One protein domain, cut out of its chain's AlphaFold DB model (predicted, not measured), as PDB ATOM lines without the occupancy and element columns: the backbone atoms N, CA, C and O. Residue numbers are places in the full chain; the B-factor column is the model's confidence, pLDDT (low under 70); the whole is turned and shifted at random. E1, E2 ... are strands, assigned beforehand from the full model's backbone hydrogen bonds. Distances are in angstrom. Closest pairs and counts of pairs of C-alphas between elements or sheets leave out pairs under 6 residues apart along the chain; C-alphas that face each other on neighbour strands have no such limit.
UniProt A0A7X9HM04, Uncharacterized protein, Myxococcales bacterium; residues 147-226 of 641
ATOM      1  N   LYS A 147      45.736   0.971 -30.262       90.25
ATOM      2  CA  LYS A 147      44.397   0.608 -29.788       90.25
ATOM      3  C   LYS A 147      44.432   0.130 -28.342       90.25
ATOM      4  O   LYS A 147      45.404  -0.529 -27.961       90.25
ATOM      5  N   PRO A 148      43.377   0.423 -27.560       91.50
ATOM      6  CA  PRO A 148      43.197  -0.216 -26.270       91.50
ATOM      7  C   PRO A 148      43.096  -1.728 -26.463       91.50
ATOM      8  O   PRO A 148      42.594  -2.223 -27.479       91.50
ATOM      9  N   CYS A 149      43.629  -2.453 -25.497       91.38
ATOM     10  CA  CYS A 149      43.552  -3.897 -25.430       91.38
ATOM     11  C   CYS A 149      43.411  -4.332 -23.977       91.38
ATOM     12  O   CYS A 149      43.822  -3.622 -23.053       91.38
ATOM     13  N   HIS A 150      42.846  -5.520 -23.805       93.25
ATOM     14  CA  HIS A 150      42.657  -6.148 -22.511       93.25
ATOM     15  C   HIS A 150      43.201  -7.570 -22.573       93.25
ATOM     16  O   HIS A 150      43.029  -8.257 -23.583       93.25
ATOM     17  N   VAL A 151      43.899  -7.992 -21.525       92.75
ATOM     18  CA  VAL A 151      44.493  -9.327 -21.434       92.75
ATOM     19  C   VAL A 151      44.330  -9.874 -20.024       92.75
ATOM     20  O   VAL A 151      44.501  -9.150 -19.045       92.75
ATOM     21  N   SER A 152      43.981 -11.155 -19.930       91.50
ATOM     22  CA  SER A 152      43.975 -11.877 -18.664       91.50
ATOM     23  C   SER A 152      45.389 -12.350 -18.350       91.50
ATOM     24  O   SER A 152      45.982 -13.110 -19.119       91.50
ATOM     25  N   GLU A 153      45.929 -11.903 -17.221       90.62
ATOM     26  CA  GLU A 153      47.231 -12.331 -16.721       90.62
ATOM     27  C   GLU A 153      47.095 -12.700 -15.242       90.62
ATOM     28  O   GLU A 153      46.643 -11.893 -14.432       90.62
ATOM     29  N   GLU A 154      47.434 -13.948 -14.901       88.12
ATOM     30  CA  GLU A 154      47.279 -14.508 -13.545       88.12
ATOM     31  C   GLU A 154      45.850 -14.379 -12.969       88.12
ATOM     32  O   GLU A 154      45.655 -14.285 -11.760       88.12
ATOM     33  N   GLY A 155      44.831 -14.396 -13.838       87.12
ATOM     34  CA  GLY A 155      43.423 -14.278 -13.441       87.12
ATOM     35  C   GLY A 155      42.967 -12.850 -13.131       87.12
ATOM     36  O   GLY A 155      41.881 -12.672 -12.587       87.12
ATOM     37  N   VAL A 156      43.766 -11.838 -13.480       91.56
ATOM     38  CA  VAL A 156      43.412 -10.419 -13.376       91.56
ATOM     39  C   VAL A 156      43.294  -9.837 -14.776       91.56
ATOM     40  O   VAL A 156      44.220  -9.972 -15.582       91.56
ATOM     41  N   CYS A 157      42.192  -9.143 -15.065       94.81
ATOM     42  CA  CYS A 157      42.121  -8.401 -16.314       94.81
ATOM     43  C   CYS A 157      43.022  -7.173 -16.251       94.81
ATOM     44  O   CYS A 157      42.862  -6.303 -15.390       94.81
ATOM     45  N   ARG A 158      43.953  -7.057 -17.191       93.56
ATOM     46  CA  ARG A 158      44.809  -5.885 -17.347       93.56
ATOM     47  C   ARG A 158      44.418  -5.114 -18.594       93.56
ATOM     48  O   ARG A 158      44.078  -5.698 -19.617       93.56
ATOM     49  N   SER A 159      44.464  -3.792 -18.489       93.44
ATOM     50  CA  SER A 159      44.232  -2.873 -19.601       93.44
ATOM     51  C   SER A 159      45.559  -2.289 -20.066       93.44
ATOM     52  O   SER A 159      46.454  -2.007 -19.263       93.44
ATOM     53  N   GLY A 160      45.704  -2.139 -21.374       91.38
ATOM     54  CA  GLY A 160      46.933  -1.661 -21.977       91.38
ATOM     55  C   GLY A 160      46.718  -1.134 -23.382       91.38
ATOM     56  O   GLY A 160      45.593  -0.888 -23.825       91.38
ATOM     57  N   LEU A 161      47.829  -0.969 -24.089       90.75
ATOM     58  CA  LEU A 161      47.833  -0.573 -25.489       90.75
ATOM     59  C   LEU A 161      48.545  -1.634 -26.317       90.75
ATOM     60  O   LEU A 161      49.564  -2.203 -25.912       90.75
ATOM     61  N   ARG A 162      48.011  -1.867 -27.510       91.31
ATOM     62  CA  ARG A 162      48.719  -2.547 -28.590       91.31
ATOM     63  C   ARG A 162      49.093  -1.519 -29.642       91.31
ATOM     64  O   ARG A 162      48.290  -0.639 -29.971       91.31
ATOM     65  N   LEU A 163      50.320  -1.617 -30.133       90.44
ATOM     66  CA  LEU A 163      50.836  -0.767 -31.194       90.44
ATOM     67  C   LEU A 163      50.721  -1.521 -32.509       90.44
ATOM     68  O   LEU A 163      50.855  -2.740 -32.548       90.44
ATOM     69  N   CYS A 164      50.487  -0.808 -33.596       87.25
ATOM     70  CA  CYS A 164      50.632  -1.392 -34.913       87.25
ATOM     71  C   CYS A 164      52.087  -1.266 -35.365       87.25
ATOM     72  O   CYS A 164      52.606  -0.157 -35.470       87.25
ATOM     73  N   VAL A 165      52.751  -2.379 -35.664       85.44
ATOM     74  CA  VAL A 165      54.115  -2.394 -36.208       85.44
ATOM     75  C   VAL A 165      54.083  -3.161 -37.521       85.44
ATOM     76  O   VAL A 165      53.566  -4.270 -37.585       85.44
ATOM     77  N   GLU A 166      54.571  -2.534 -38.595       81.88
ATOM     78  CA  GLU A 166      54.592  -3.124 -39.947       81.88
ATOM     79  C   GLU A 166      53.225  -3.646 -40.442       81.88
ATOM     80  O   GLU A 166      53.146  -4.562 -41.255       81.88
ATOM     81  N   GLY A 167      52.130  -3.028 -39.985       78.75
ATOM     82  CA  GLY A 167      50.775  -3.397 -40.394       78.75
ATOM     83  C   GLY A 167      50.166  -4.567 -39.622       78.75
ATOM     84  O   GLY A 167      49.135  -5.075 -40.051       78.75
ATOM     85  N   VAL A 168      50.778  -4.980 -38.508       84.38
ATOM     86  CA  VAL A 168      50.281  -6.023 -37.600       84.38
ATOM     87  C   VAL A 168      50.187  -5.456 -36.183       84.38
ATOM     88  O   VAL A 168      51.072  -4.722 -35.737       84.38
ATOM     89  N   TRP A 169      49.123  -5.792 -35.454       85.88
ATOM     90  CA  TRP A 169      49.009  -5.430 -34.042       85.88
ATOM     91  C   TRP A 169      49.999  -6.225 -33.184       85.88
ATOM     92  O   TRP A 169      50.056  -7.450 -33.267       85.88
ATOM     93  N   THR A 170      50.745  -5.544 -32.316       89.12
ATOM     94  CA  THR A 170      51.559  -6.202 -31.289       89.12
ATOM     95  C   THR A 170      50.676  -6.890 -30.251       89.12
ATOM     96  O   THR A 170      49.479  -6.604 -30.127       89.12
ATOM     97  N   GLU A 171      51.291  -7.739 -29.427       88.56
ATOM     98  CA  GLU A 171      50.668  -8.173 -28.179       88.56
ATOM     99  C   GLU A 171      50.281  -6.970 -27.307       88.56
ATOM    100  O   GLU A 171      50.794  -5.851 -27.461       88.56
ATOM    101  N   CYS A 172      49.339  -7.208 -26.396       88.81
ATOM    102  CA  CYS A 172      48.884  -6.185 -25.474       88.81
ATOM    103  C   CYS A 172      49.990  -5.876 -24.463       88.81
ATOM    104  O   CYS A 172      50.311  -6.700 -23.611       88.81
ATOM    105  N   THR A 173      50.565  -4.680 -24.536       86.06
ATOM    106  CA  THR A 173      51.503  -4.219 -23.510       86.06
ATOM    107  C   THR A 173      50.689  -3.648 -22.352       86.06
ATOM    108  O   THR A 173      50.079  -2.585 -22.477       86.06
ATOM    109  N   SER A 174      50.610  -4.384 -21.241       73.25
ATOM    110  CA  SER A 174      49.807  -3.992 -20.077       73.25
ATOM    111  C   SER A 174      50.579  -4.184 -18.774       73.25
ATOM    112  O   SER A 174      51.295  -5.165 -18.601       73.25
ATOM    113  N   THR A 175      50.431  -3.242 -17.845       72.19
ATOM    114  CA  THR A 175      50.899  -3.386 -16.453       72.19
ATOM    115  C   THR A 175      49.823  -2.989 -15.446       72.19
ATOM    116  O   THR A 175      49.917  -3.331 -14.267       72.19
ATOM    117  N   THR A 176      48.767  -2.314 -15.901       90.56
ATOM    118  CA  THR A 176      47.708  -1.773 -15.055       90.56
ATOM    119  C   THR A 176      46.473  -2.667 -15.085       90.56
ATOM    120  O   THR A 176      45.971  -2.971 -16.170       90.56
ATOM    121  N   PRO A 177      45.948  -3.079 -13.918       93.56
ATOM    122  CA  PRO A 177      44.651  -3.736 -13.856       93.56
ATOM    123  C   PRO A 177      43.568  -2.885 -14.525       93.56
ATOM    124  O   PRO A 177      43.621  -1.654 -14.481       93.56
ATOM    125  N   SER A 178      42.607  -3.537 -15.170       94.06
ATOM    126  CA  SER A 178      41.502  -2.861 -15.837       94.06
ATOM    127  C   SER A 178      40.622  -2.114 -14.833       94.06
ATOM    128  O   SER A 178      40.470  -2.533 -13.682       94.06
ATOM    129  N   ALA A 179      40.058  -1.004 -15.301       93.25
ATOM    130  CA  ALA A 179      38.988  -0.248 -14.652       93.25
ATOM    131  C   ALA A 179      37.737  -0.164 -15.552       93.25
ATOM    132  O   ALA A 179      36.774   0.522 -15.219       93.25
ATOM    133  N   ASP A 180      37.752  -0.851 -16.697       93.19
ATOM    134  CA  ASP A 180      36.650  -0.893 -17.654       93.19
ATOM    135  C   ASP A 180      35.683  -2.023 -17.286       93.19
ATOM    136  O   ASP A 180      36.064  -3.191 -17.270       93.19
ATOM    137  N   LEU A 181      34.422  -1.676 -17.021       93.75
ATOM    138  CA  LEU A 181      33.347  -2.623 -16.708       93.75
ATOM    139  C   LEU A 181      33.088  -3.641 -17.819       93.75
ATOM    140  O   LEU A 181      32.639  -4.744 -17.523       93.75
ATOM    141  N   SER A 182      33.362  -3.298 -19.076       94.88
ATOM    142  CA  SER A 182      33.201  -4.216 -20.206       94.88
ATOM    143  C   SER A 182      34.357  -5.212 -20.349       94.88
ATOM    144  O   SER A 182      34.218  -6.202 -21.065       94.88
ATOM    145  N   HIS A 183      35.460  -4.990 -19.626       93.94
ATOM    146  CA  HIS A 183      36.662  -5.818 -19.664       93.94
ATOM    147  C   HIS A 183      37.308  -5.886 -18.282       93.94
ATOM    148  O   HIS A 183      38.325  -5.233 -18.031       93.94
ATOM    149  N   CYS A 184      36.720  -6.650 -17.366       93.19
ATOM    150  CA  CYS A 184      37.124  -6.601 -15.967       93.19
ATOM    151  C   CYS A 184      37.311  -7.947 -15.285       93.19
ATOM    152  O   CYS A 184      38.153  -8.034 -14.405       93.19
ATOM    153  N   ASP A 185      36.535  -8.977 -15.608       92.31
ATOM    154  CA  ASP A 185      36.622 -10.237 -14.863       92.31
ATOM    155  C   ASP A 185      37.950 -10.983 -15.119       92.31
ATOM    156  O   ASP A 185      38.797 -10.550 -15.898       92.31
ATOM    157  N   ALA A 186      38.141 -12.152 -14.505       90.94
ATOM    158  CA  ALA A 186      39.354 -12.949 -14.708       90.94
ATOM    159  C   ALA A 186      39.617 -13.345 -16.178       90.94
ATOM    160  O   ALA A 186      40.736 -13.723 -16.512       90.94
ATOM    161  N   SER A 187      38.616 -13.255 -17.056       92.56
ATOM    162  CA  SER A 187      38.698 -13.513 -18.498       92.56
ATOM    163  C   SER A 187      38.650 -12.230 -19.345       92.56
ATOM    164  O   SER A 187      38.594 -12.319 -20.568       92.56
ATOM    165  N   CYS A 188      38.705 -11.046 -18.724       93.69
ATOM    166  CA  CYS A 188      38.453  -9.748 -19.355       93.69
ATOM    167  C   CYS A 188      37.083  -9.628 -20.043       93.69
ATOM    168  O   CYS A 188      36.951  -8.913 -21.034       93.69
ATOM    169  N   SER A 189      36.063 -10.297 -19.516       93.38
ATOM    170  CA  SER A 189      34.669 -10.124 -19.920       93.38
ATOM    171  C   SER A 189      34.011  -8.974 -19.160       93.38
ATOM    172  O   SER A 189      34.540  -8.458 -18.163       93.38
ATOM    173  N   ALA A 190      32.828  -8.595 -19.642       95.38
ATOM    174  CA  ALA A 190      31.994  -7.604 -18.994       95.38
ATOM    175  C   ALA A 190      31.517  -8.091 -17.623       95.38
ATOM    176  O   ALA A 190      31.182  -9.264 -17.446       95.38
ATOM    177  N   CYS A 191      31.461  -7.173 -16.666       94.06
ATOM    178  CA  CYS A 191      30.926  -7.465 -15.353       94.06
ATOM    179  C   CYS A 191      29.435  -7.825 -15.419       94.06
ATOM    180  O   CYS A 191      28.693  -7.186 -16.172       94.06
ATOM    181  N   PRO A 192      28.974  -8.822 -14.639       92.06
ATOM    182  CA  PRO A 192      27.564  -9.177 -14.609       92.06
ATOM    183  C   PRO A 192      26.720  -8.000 -14.103       92.06
ATOM    184  O   PRO A 192      26.971  -7.452 -13.025       92.06
ATOM    185  N   ALA A 193      25.728  -7.607 -14.902       90.00
ATOM    186  CA  ALA A 193      24.825  -6.513 -14.569       90.00
ATOM    187  C   ALA A 193      23.980  -6.856 -13.331       90.00
ATOM    188  O   ALA A 193      23.598  -8.007 -13.137       90.00
ATOM    189  N   GLY A 194      23.692  -5.855 -12.498       88.38
ATOM    190  CA  GLY A 194      22.842  -5.994 -11.310       88.38
ATOM    191  C   GLY A 194      23.563  -6.483 -10.052       88.38
ATOM    192  O   GLY A 194      23.169  -6.097  -8.964       88.38
ATOM    193  N   VAL A 195      24.659  -7.239 -10.173       92.94
ATOM    194  CA  VAL A 195      25.423  -7.776  -9.019       92.94
ATOM    195  C   VAL A 195      26.803  -7.131  -8.835       92.94
ATOM    196  O   VAL A 195      27.561  -7.487  -7.930       92.94
ATOM    197  N   SER A 196      27.155  -6.174  -9.696       93.25
ATOM    198  CA  SER A 196      28.399  -5.403  -9.621       93.25
ATOM    199  C   SER A 196      28.230  -4.013 -10.236       93.25
ATOM    200  O   SER A 196      27.464  -3.842 -11.182       93.25
ATOM    201  N   ASP A 197      28.953  -3.026  -9.702       92.81
ATOM    202  CA  ASP A 197      28.866  -1.613 -10.100       92.81
ATOM    203  C   ASP A 197      30.189  -1.066 -10.652       92.81
ATOM    204  O   ASP A 197      30.218  -0.012 -11.290       92.81
ATOM    205  N   ARG A 198      31.308  -1.763 -10.415       92.75
ATOM    206  CA  ARG A 198      32.632  -1.278 -10.810       92.75
ATOM    207  C   ARG A 198      33.622  -2.381 -11.134       92.75
ATOM    208  O   ARG A 198      33.549  -3.507 -10.640       92.75
ATOM    209  N   CYS A 199      34.628  -1.978 -11.901       94.56
ATOM    210  CA  CYS A 199      35.833  -2.748 -12.117       94.56
ATOM    211  C   CYS A 199      36.968  -2.226 -11.236       94.56
ATOM    212  O   CYS A 199      37.407  -1.086 -11.392       94.56
ATOM    213  N   ALA A 200      37.452  -3.045 -10.306       93.56
ATOM    214  CA  ALA A 200      38.506  -2.650  -9.383       93.56
ATOM    215  C   ALA A 200      39.605  -3.706  -9.331       93.56
ATOM    216  O   ALA A 200      39.366  -4.860  -8.979       93.56
ATOM    217  N   ALA A 201      40.827  -3.274  -9.648       92.06
ATOM    218  CA  ALA A 201      41.993  -4.142  -9.755       92.06
ATOM    219  C   ALA A 201      41.789  -5.296 -10.757       92.06
ATOM    220  O   ALA A 201      42.276  -6.395 -10.515       92.06
ATOM    221  N   GLY A 202      41.094  -5.045 -11.877       92.06
ATOM    222  CA  GLY A 202      40.844  -6.070 -12.893       92.06
ATOM    223  C   GLY A 202      39.984  -7.224 -12.384       92.06
ATOM    224  O   GLY A 202      40.250  -8.371 -12.737       92.06
ATOM    225  N   MET A 203      39.023  -6.910 -11.508       93.62
ATOM    226  CA  MET A 203      37.967  -7.800 -11.033       93.62
ATOM    227  C   MET A 203      36.673  -7.013 -10.801       93.62
ATOM    228  O   MET A 203      36.705  -5.874 -10.323       93.62
ATOM    229  N   CYS A 204      35.533  -7.634 -11.100       94.56
ATOM    230  CA  CYS A 204      34.222  -7.053 -10.828       94.56
ATOM    231  C   CYS A 204      33.968  -6.968  -9.323       94.56
ATOM    232  O   CYS A 204      34.350  -7.865  -8.565       94.56
ATOM    233  N   ARG A 205      33.338  -5.879  -8.889       93.06
ATOM    234  CA  ARG A 205      33.032  -5.609  -7.483       93.06
ATOM    235  C   ARG A 205      31.691  -4.914  -7.330       93.06
ATOM    236  O   ARG A 205      31.236  -4.252  -8.261       93.06
ATOM    237  N   CYS A 206      31.117  -5.050  -6.140       94.12
ATOM    238  CA  CYS A 206      30.033  -4.210  -5.670       94.12
ATOM    239  C   CYS A 206      30.538  -3.272  -4.571       94.12
ATOM    240  O   CYS A 206      30.933  -3.719  -3.487       94.12
ATOM    241  N   GLY A 207      30.578  -1.968  -4.836       88.56
ATOM    242  CA  GLY A 207      31.121  -1.001  -3.891       88.56
ATOM    243  C   GLY A 207      32.581  -1.323  -3.549       88.56
ATOM    244  O   GLY A 207      33.445  -1.425  -4.420       88.56
ATOM    245  N   ASN A 208      32.875  -1.505  -2.262       88.00
ATOM    246  CA  ASN A 208      34.196  -1.963  -1.807       88.00
ATOM    247  C   ASN A 208      34.294  -3.497  -1.664       88.00
ATOM    248  O   ASN A 208      35.392  -4.031  -1.466       88.00
ATOM    249  N   GLY A 209      33.160  -4.196  -1.754       89.88
ATOM    250  CA  GLY A 209      33.026  -5.635  -1.566       89.88
ATOM    251  C   GLY A 209      33.229  -6.458  -2.845       89.88
ATOM    252  O   GLY A 209      33.552  -5.915  -3.905       89.88
ATOM    253  N   PRO A 210      33.099  -7.791  -2.749       91.06
ATOM    254  CA  PRO A 210      33.039  -8.675  -3.913       91.06
ATOM    255  C   PRO A 210      31.740  -8.466  -4.716       91.06
ATOM    256  O   PRO A 210      30.904  -7.643  -4.358       91.06
ATOM    257  N   VAL A 211      31.595  -9.194  -5.825       92.88
ATOM    258  CA  VAL A 211      30.323  -9.309  -6.563       92.88
ATOM    259  C   VAL A 211      29.267  -9.959  -5.662       92.88
ATOM    260  O   VAL A 211      29.608 -10.840  -4.868       92.88
ATOM    261  N   CYS A 212      28.015  -9.526  -5.789       93.94
ATOM    262  CA  CYS A 212      26.894 -10.059  -5.019       93.94
ATOM    263  C   CYS A 212      26.504 -11.476  -5.452       93.94
ATOM    264  O   CYS A 212      26.863 -11.933  -6.543       93.94
ATOM    265  N   SER A 213      25.793 -12.189  -4.578       89.94
ATOM    266  CA  SER A 213      25.197 -13.478  -4.933       89.94
ATOM    267  C   SER A 213      24.028 -13.295  -5.914       89.94
ATOM    268  O   SER A 213      23.538 -12.189  -6.095       89.94
ATOM    269  N   GLU A 214      23.562 -14.368  -6.562       80.75
ATOM    270  CA  GLU A 214      22.445 -14.280  -7.527       80.75
ATOM    271  C   GLU A 214      21.102 -13.862  -6.893       80.75
ATOM    272  O   GLU A 214      20.180 -13.515  -7.626       80.75
ATOM    273  N   ALA A 215      20.989 -13.897  -5.560       83.56
ATOM    274  CA  ALA A 215      19.806 -13.467  -4.810       83.56
ATOM    275  C   ALA A 215      19.894 -12.009  -4.317       83.56
ATOM    276  O   ALA A 215      18.947 -11.498  -3.737       83.56
ATOM    277  N   GLU A 216      21.026 -11.338  -4.530       92.06
ATOM    278  CA  GLU A 216      21.272  -9.981  -4.047       92.06
ATOM    279  C   GLU A 216      21.561  -9.048  -5.221       92.06
ATOM    280  O   GLU A 216      22.217  -9.427  -6.192       92.06
ATOM    281  N   ALA A 217      21.158  -7.790  -5.106       92.81
ATOM    282  CA  ALA A 217      21.557  -6.743  -6.030       92.81
ATOM    283  C   ALA A 217      22.667  -5.878  -5.435       92.81
ATOM    284  O   ALA A 217      22.754  -5.660  -4.227       92.81
ATOM    285  N   CYS A 218      23.523  -5.356  -6.304       94.25
ATOM    286  CA  CYS A 218      24.525  -4.381  -5.929       94.25
ATOM    287  C   CYS A 218      23.919  -2.978  -5.888       94.25
ATOM    288  O   CYS A 218      23.737  -2.345  -6.929       94.25
ATOM    289  N   CYS A 219      23.657  -2.490  -4.681       92.06
ATOM    290  CA  CYS A 219      23.204  -1.131  -4.419       92.06
ATOM    291  C   CYS A 219      24.360  -0.260  -3.895       92.06
ATOM    292  O   CYS A 219      25.465  -0.744  -3.632       92.06
ATOM    293  N   GLU A 220      24.134   1.044  -3.717       84.62
ATOM    294  CA  GLU A 220      25.180   1.970  -3.248       84.62
ATOM    295  C   GLU A 220      25.770   1.576  -1.880       84.62
ATOM    296  O   GLU A 220      26.959   1.787  -1.622       84.62
ATOM    297  N   SER A 221      24.957   0.963  -1.015       81.50
ATOM    298  CA  SER A 221      25.345   0.466   0.310       81.50
ATOM    299  C   SER A 221      26.042  -0.905   0.282       81.50
ATOM    300  O   SER A 221      26.507  -1.373   1.323       81.50
ATOM    301  N   GLY A 222      26.172  -1.532  -0.892       90.19
ATOM    302  CA  GLY A 222      26.708  -2.880  -1.076       90.19
ATOM    303  C   GLY A 222      25.646  -3.863  -1.566       90.19
ATOM    304  O   GLY A 222      24.649  -3.469  -2.164       90.19
ATOM    305  N   CYS A 223      25.881  -5.153  -1.332       93.62
ATOM    306  CA  CYS A 223      24.934  -6.200  -1.707       93.62
ATOM    307  C   CYS A 223      23.704  -6.159  -0.801       93.62
ATOM    308  O   CYS A 223      23.847  -6.171   0.422       93.62
ATOM    309  N   GLN A 224      22.526  -6.086  -1.415       94.00
ATOM    310  CA  GLN A 224      21.232  -6.007  -0.748       94.00
ATOM    311  C   GLN A 224      20.307  -7.096  -1.272       94.00
ATOM    312  O   GLN A 224      20.251  -7.348  -2.475       94.00
ATOM    313  N   ASP A 225      19.564  -7.711  -0.363       93.69
ATOM    314  CA  ASP A 225      18.484  -8.631  -0.700       93.69
ATOM    315  C   ASP A 225      17.217  -7.815  -0.988       93.69
ATOM    316  O   ASP A 225      16.616  -7.241  -0.075       93.69
ATOM    317  N   LEU A 226      16.853  -7.715  -2.268       93.25
ATOM    318  CA  LEU A 226      15.735  -6.885  -2.718       93.25
ATOM    319  C   LEU A 226      14.371  -7.453  -2.308       93.25
ATOM    320  O   LEU A 226      13.379  -6.735  -2.401       93.25
TER     321      LEU A 226
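This is residues 147 to 226 of the 641 residues of an uncharacterized protein of Myxococcales bacterium (UniProt A0A7X9HM04). A narrow rod with little regular structure: a strongly twisted sheet, E1 - E2 - E3, makes one end, and loops, residues 178 to 216, lead to the small hairpin E4 and E5 near the other. The 80 printed residues hold five named strands, E1 to E5 in chain order, in two antiparallel sheets, and no named helix. Class: all strand, with 28 residues in named elements, under half. It is loose, radius of gyration of the C-alphas 14.8 A, spanning 54 by 18 by 17 A.

E1, residues 147 to 153, E2, 156 to 165, and E3, 173 to 177, form a meander, each strand the antiparallel neighbour of the one before. Within hydrogen-bond range are N 149 and O 160, 3.0 A, and N 159 and O 176, 2.9 A. E2 bends by 51 degrees at residue 159. E4, 217 to 219, and E5, 222 to 224, form an antiparallel hairpin, N 217 and O 224 2.8 A apart; both are apart from E1, E2 and E3.

E1 begins at C-alpha 147 (44.397, 0.608, -29.788) and is 18.6 A long; E2 is 26.5 A, E3 11.8 A. E5 ends at C-alpha 224 (21.232, -6.007, -0.748).

The farthest C-alphas, Glu 166 and Leu 226, are 53.9 A apart. The link E3 to E4 is long, 39 residues. The printed part has no cut, and no printed residue is under 70 in pLDDT.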